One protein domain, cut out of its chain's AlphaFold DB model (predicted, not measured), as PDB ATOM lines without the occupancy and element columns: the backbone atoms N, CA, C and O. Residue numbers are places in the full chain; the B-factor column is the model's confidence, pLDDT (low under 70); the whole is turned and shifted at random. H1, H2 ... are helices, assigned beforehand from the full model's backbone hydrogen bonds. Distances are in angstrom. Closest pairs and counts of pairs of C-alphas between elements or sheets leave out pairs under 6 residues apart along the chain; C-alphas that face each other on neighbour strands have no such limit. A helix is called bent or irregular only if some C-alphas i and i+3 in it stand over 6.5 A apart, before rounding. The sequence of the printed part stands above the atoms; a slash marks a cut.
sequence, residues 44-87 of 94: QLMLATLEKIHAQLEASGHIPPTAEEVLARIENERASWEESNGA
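What this domain is: This is residues 44 to 87 of the 94 residues of an uncharacterized protein of Armatimonadetes bacterium GXS (UniProt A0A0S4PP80). Going from the first printed residue, you meet two separate helices that form the arms of a wide, open L: H1 is one arm, H2 is the longer one, and the stretched link of residues 60 to 66 makes the corner between them. The two arms do not pack on each other, and the space between them is empty. The printed part has 44 residues, with two named helices in the order H1, H2 and no named strand, and its class is all helix. It is extended, with a radius of gyration of the C-alphas of 15.8 A, and elongated, spanning 43 by 24 by 15 A.

Where its parts are: Find C-alpha 44 at (22.822, -16.007, -6.120); from there H1, residues 44 to 59, runs 22.7 A to C-alpha 59 at (15.152, -6.055, -25.012), with its largest change in z. Pass residues 60 to 66 and you reach H2, residues 67 to 86, the longest helix with 20 residues. It runs 28.6 A to C-alpha 86 at (-15.289, -32.860, -8.704), with its largest change in y.

How they stand to each other: H1 and H2 are apart, with no C-alpha of the one within 8 A of the other. The link between them, 7 residues, is short. Look at residues 44 to 53, 55 to 61 and 65 to 87: these stand free. In H1 and H2 every O i to N i+4 pair is within hydrogen-bond range. Neither helix is bent.

The domain as a whole: The two C-alphas farthest apart are those of Ala 59 and Ala 87, at 44.9 A. The printed part has no cut and no long link. Mean pLDDT of the printed part is 88.8; look to residues 84 to 87 for the values under 70.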
ATOM      1  N   GLN A  44      22.232 -17.144  -5.415       82.25
ATOM      2  CA  GLN A  44      22.822 -16.007  -6.120       82.25
ATOM      3  C   GLN A  44      22.999 -16.270  -7.620       82.25
ATOM      4  O   GLN A  44      22.701 -15.395  -8.426       82.25
ATOM      5  N   LEU A  45      23.426 -17.475  -8.010       81.81
ATOM      6  CA  LEU A  45      23.534 -17.843  -9.422       81.81
ATOM      7  C   LEU A  45      22.158 -17.890 -10.096       81.81
ATOM      8  O   LEU A  45      22.015 -17.431 -11.228       81.81
ATOM      9  N   MET A  46      21.147 -18.417  -9.402       87.25
ATOM     10  CA  MET A  46      19.768 -18.429  -9.895       87.25
ATOM     11  C   MET A  46      19.246 -17.003 -10.104       87.25
ATOM     12  O   MET A  46      18.763 -16.696 -11.190       87.25
ATOM     13  N   LEU A  47      19.399 -16.124  -9.110       92.25
ATOM     14  CA  LEU A  47      18.959 -14.728  -9.191       92.25
ATOM     15  C   LEU A  47      19.669 -13.976 -10.322       92.25
ATOM     16  O   LEU A  47      19.004 -13.385 -11.167       92.25
ATOM     17  N   ALA A  48      20.995 -14.099 -10.425       88.19
ATOM     18  CA  ALA A  48      21.760 -13.490 -11.513       88.19
ATOM     19  C   ALA A  48      21.359 -14.030 -12.900       88.19
ATOM     20  O   ALA A  48      21.465 -13.332 -13.908       88.19
ATOM     21  N   THR A  49      20.909 -15.285 -12.976       90.50
ATOM     22  CA  THR A  49      20.397 -15.870 -14.224       90.50
ATOM     23  C   THR A  49      19.020 -15.305 -14.571       90.50
ATOM     24  O   THR A  49      18.793 -14.952 -15.726       90.50
ATOM     25  N   LEU A  50      18.126 -15.167 -13.590       92.50
ATOM     26  CA  LEU A  50      16.797 -14.578 -13.785       92.50
ATOM     27  C   LEU A  50      16.880 -13.115 -14.231       92.50
ATOM     28  O   LEU A  50      16.192 -12.734 -15.174       92.50
ATOM     29  N   GLU A  51      17.776 -12.323 -13.640       92.56
ATOM     30  CA  GLU A  51      18.020 -10.936 -14.061       92.56
ATOM     31  C   GLU A  51      18.445 -10.849 -15.532       92.56
ATOM     32  O   GLU A  51      17.928 -10.023 -16.286       92.56
ATOM     33  N   LYS A  52      19.338 -11.743 -15.980       92.88
ATOM     34  CA  LYS A  52      19.748 -11.804 -17.392       92.88
ATOM     35  C   LYS A  52      18.587 -12.151 -18.319       92.88
ATOM     36  O   LYS A  52      18.480 -11.561 -19.390       92.88
ATOM     37  N   ILE A  53      17.737 -13.098 -17.922       93.75
ATOM     38  CA  ILE A  53      16.558 -13.486 -18.706       93.75
ATOM     39  C   ILE A  53      15.587 -12.306 -18.812       93.75
ATOM     40  O   ILE A  53      15.131 -12.002 -19.910       93.75
ATOM     41  N   HIS A  54      15.318 -11.604 -17.708       90.06
ATOM     42  CA  HIS A  54      14.455 -10.421 -17.715       90.06
ATOM     43  C   HIS A  54      14.977  -9.344 -18.668       90.06
ATOM     44  O   HIS A  54      14.220  -8.870 -19.509       90.06
ATOM     45  N   ALA A  55      16.276  -9.031 -18.615       91.06
ATOM     46  CA  ALA A  55      16.876  -8.049 -19.516       91.06
ATOM     47  C   ALA A  55      16.764  -8.455 -20.999       91.06
ATOM     48  O   ALA A  55      16.518  -7.615 -21.861       91.06
ATOM     49  N   GLN A  56      16.921  -9.746 -21.313       94.38
ATOM     50  CA  GLN A  56      16.768 -10.255 -22.682       94.38
ATOM     51  C   GLN A  56      15.321 -10.183 -23.180       94.38
ATOM     52  O   GLN A  56      15.091  -9.874 -24.349       94.38
ATOM     53  N   LEU A  57      14.358 -10.475 -22.307       94.50
ATOM     54  CA  LEU A  57      12.936 -10.382 -22.618       94.50
ATOM     55  C   LEU A  57      12.517  -8.923 -22.823       94.50
ATOM     56  O   LEU A  57      11.868  -8.605 -23.814       94.50
ATOM     57  N   GLU A  58      12.950  -8.017 -21.954       92.31
ATOM     58  CA  GLU A  58      12.681  -6.588 -22.114       92.31
ATOM     59  C   GLU A  58      13.268  -6.054 -23.430       92.31
ATOM     60  O   GLU A  58      12.577  -5.387 -24.201       92.31
ATOM     61  N   ALA A  59      14.506  -6.438 -23.758       93.44
ATOM     62  CA  ALA A  59      15.152  -6.055 -25.012       93.44
ATOM     63  C   ALA A  59      14.445  -6.603 -26.266       93.44
ATOM     64  O   ALA A  59      14.544  -5.996 -27.333       93.44
ATOM     65  N   SER A  60      13.732  -7.730 -26.165       94.62
ATOM     66  CA  SER A  60      12.930  -8.276 -27.269       94.62
ATOM     67  C   SER A  60      11.528  -7.662 -27.368       94.62
ATOM     68  O   SER A  60      10.769  -8.018 -28.269       94.62
ATOM     69  N   GLY A  61      11.192  -6.721 -26.477       94.19
ATOM     70  CA  GLY A  61       9.879  -6.084 -26.409       94.19
ATOM     71  C   GLY A  61       8.828  -6.932 -25.692       94.19
ATOM     72  O   GLY A  61       7.633  -6.686 -25.858       94.19
ATOM     73  N   HIS A  62       9.241  -7.937 -24.916       93.25
ATOM     74  CA  HIS A  62       8.322  -8.693 -24.077       93.25
ATOM     75  C   HIS A  62       7.726  -7.788 -22.997       93.25
ATOM     76  O   HIS A  62       8.449  -7.159 -22.225       93.25
ATOM     77  N   ILE A  63       6.398  -7.770 -22.920       90.94
ATOM     78  CA  ILE A  63       5.663  -7.084 -21.862       90.94
ATOM     79  C   ILE A  63       5.300  -8.142 -20.816       90.94
ATOM     80  O   ILE A  63       4.524  -9.049 -21.132       90.94
ATOM     81  N   PRO A  64       5.872  -8.077 -19.601       87.88
ATOM     82  CA  PRO A  64       5.528  -9.018 -18.547       87.88
ATOM     83  C   PRO A  64       4.065  -8.826 -18.121       87.88
ATOM     84  O   PRO A  64       3.570  -7.695 -18.132       87.88
ATOM     85  N   PRO A  65       3.371  -9.907 -17.722       91.25
ATOM     86  CA  PRO A  65       2.007  -9.800 -17.232       91.25
ATOM     87  C   PRO A  65       1.967  -8.982 -15.940       91.25
ATOM     88  O   PRO A  65       2.872  -9.037 -15.100       91.25
ATOM     89  N   THR A  66       0.885  -8.242 -15.769       93.69
ATOM     90  CA  THR A  66       0.572  -7.528 -14.538       93.69
ATOM     91  C   THR A  66       0.262  -8.505 -13.406       93.69
ATOM     92  O   THR A  66      -0.095  -9.666 -13.618       93.69
ATOM     93  N   ALA A  67       0.358  -8.025 -12.165       91.19
ATOM     94  CA  ALA A  67       0.008  -8.832 -10.999       91.19
ATOM     95  C   ALA A  67      -1.449  -9.328 -11.052       91.19
ATOM     96  O   ALA A  67      -1.723 -10.459 -10.665       91.19
ATOM     97  N   GLU A  68      -2.365  -8.503 -11.561       95.25
ATOM     98  CA  GLU A  68      -3.778  -8.854 -11.711       95.25
ATOM     99  C   GLU A  68      -3.979  -9.981 -12.731       95.25
ATOM    100  O   GLU A  68      -4.664 -10.956 -12.435       95.25
ATOM    101  N   GLU A  69      -3.311  -9.914 -13.887       95.38
ATOM    102  CA  GLU A  69      -3.360 -10.975 -14.904       95.38
ATOM    103  C   GLU A  69      -2.782 -12.295 -14.386       95.38
ATOM    104  O   GLU A  69      -3.327 -13.369 -14.653       95.38
ATOM    105  N   VAL A  70      -1.693 -12.230 -13.613       94.69
ATOM    106  CA  VAL A  70      -1.108 -13.416 -12.977       94.69
ATOM    107  C   VAL A  70      -2.081 -14.022 -11.968       94.69
ATOM    108  O   VAL A  70      -2.302 -15.232 -11.997       94.69
ATOM    109  N   LEU A  71      -2.689 -13.205 -11.103       95.75
ATOM    110  CA  LEU A  71      -3.663 -13.668 -10.111       95.75
ATOM    111  C   LEU A  71      -4.900 -14.279 -10.771       95.75
ATOM    112  O   LEU A  71      -5.316 -15.369 -10.383       95.75
ATOM    113  N   ALA A  72      -5.442 -13.625 -11.800       96.06
ATOM    114  CA  ALA A  72      -6.579 -14.133 -12.556       96.06
ATOM    115  C   ALA A  72      -6.269 -15.494 -13.197       96.06
ATOM    116  O   ALA A  72      -7.097 -16.403 -13.154       96.06
ATOM    117  N   ARG A  73      -5.056 -15.671 -13.744       94.56
ATOM    118  CA  ARG A  73      -4.635 -16.959 -14.309       94.56
ATOM    119  C   ARG A  73      -4.528 -18.046 -13.245       94.56
ATOM    120  O   ARG A  73      -5.003 -19.151 -13.483       94.56
ATOM    121  N   ILE A  74      -3.938 -17.737 -12.089       96.31
ATOM    122  CA  ILE A  74      -3.816 -18.684 -10.969       96.31
ATOM    123  C   ILE A  74      -5.198 -19.145 -10.502       96.31
ATOM    124  O   ILE A  74      -5.403 -20.338 -10.287       96.31
ATOM    125  N   GLU A  75      -6.144 -18.218 -10.360       95.50
ATOM    126  CA  GLU A  75      -7.498 -18.550  -9.918       95.50
ATOM    127  C   GLU A  75      -8.230 -19.420 -10.945       95.50
ATOM    128  O   GLU A  75      -8.842 -20.424 -10.592       95.50
ATOM    129  N   ASN A  76      -8.093 -19.097 -12.232       94.62
ATOM    130  CA  ASN A  76      -8.678 -19.897 -13.302       94.62
ATOM    131  C   ASN A  76      -8.081 -21.318 -13.363       94.62
ATOM    132  O   ASN A  76      -8.808 -22.295 -13.538       94.62
ATOM    133  N   GLU A  77      -6.764 -21.454 -13.184       94.38
ATOM    134  CA  GLU A  77      -6.108 -22.765 -13.105       94.38
ATOM    135  C   GLU A  77      -6.605 -23.565 -11.893       94.38
ATOM    136  O   GLU A  77      -6.940 -24.742 -12.039       94.38
ATOM    137  N   ARG A  78      -6.741 -22.925 -10.724       93.19
ATOM    138  CA  ARG A  78      -7.297 -23.555  -9.517       93.19
ATOM    139  C   ARG A  78      -8.717 -24.071  -9.753       93.19
ATOM    140  O   ARG A  78      -8.973 -25.242  -9.482       93.19
ATOM    141  N   ALA A  79      -9.601 -23.240 -10.303       92.00
ATOM    142  CA  ALA A  79     -10.976 -23.628 -10.613       92.00
ATOM    143  C   ALA A  79     -11.028 -24.825 -11.580       92.00
ATOM    144  O   ALA A  79     -11.770 -25.778 -11.351       92.00
ATOM    145  N   SER A  80     -10.165 -24.836 -12.603       90.62
ATOM    146  CA  SER A  80     -10.088 -25.948 -13.562       90.62
ATOM    147  C   SER A  80      -9.686 -27.280 -12.914       90.62
ATOM    148  O   SER A  80     -10.152 -28.346 -13.323       90.62
ATOM    149  N   TRP A  81      -8.845 -27.242 -11.876       88.75
ATOM    150  CA  TRP A  81      -8.449 -28.436 -11.127       88.75
ATOM    151  C   TRP A  81      -9.552 -28.908 -10.179       88.75
ATOM    152  O   TRP A  81      -9.719 -30.111  -9.985       88.75
ATOM    153  N   GLU A  82     -10.318 -27.985  -9.601       87.38
ATOM    154  CA  GLU A  82     -11.460 -28.311  -8.742       87.38
ATOM    155  C   GLU A  82     -12.612 -28.934  -9.545       87.38
ATOM    156  O   GLU A  82     -13.163 -29.949  -9.121       87.38
ATOM    157  N   GLU A  83     -12.907 -28.425 -10.744       76.44
ATOM    158  CA  GLU A  83     -13.877 -29.037 -11.663       76.44
ATOM    159  C   GLU A  83     -13.435 -30.435 -12.122       76.44
ATOM    160  O   GLU A  83     -14.239 -31.370 -12.136       76.44
ATOM    161  N   SER A  84     -12.145 -30.610 -12.435       65.38
ATOM    162  CA  SER A  84     -11.596 -31.908 -12.841       65.38
ATOM    163  C   SER A  84     -11.600 -32.944 -11.711       65.38
ATOM    164  O   SER A  84     -11.739 -34.133 -11.991       65.38
ATOM    165  N   ASN A  85     -11.452 -32.520 -10.453       60.25
ATOM    166  CA  ASN A  85     -11.496 -33.408  -9.285       60.25
ATOM    167  C   ASN A  85     -12.924 -33.624  -8.747       60.25
ATOM    168  O   ASN A  85     -13.170 -34.597  -8.039       60.25
ATOM    169  N   GLY A  86     -13.875 -32.745  -9.079       57.34
ATOM    170  CA  GLY A  86     -15.289 -32.860  -8.704       57.34
ATOM    171  C   GLY A  86     -16.114 -33.804  -9.590       57.34
ATOM    172  O   GLY A  86     -17.250 -34.120  -9.242       57.34
ATOM    173  N   ALA A  87     -15.564 -34.276 -10.715       54.53
ATOM    174  CA  ALA A  87     -16.245 -35.183 -11.645       54.53
ATOM    175  C   ALA A  87     -16.225 -36.672 -11.217       54.53
ATOM    176  O   ALA A  87     -16.958 -37.476 -11.792       54.53
TER     177      ALA A  87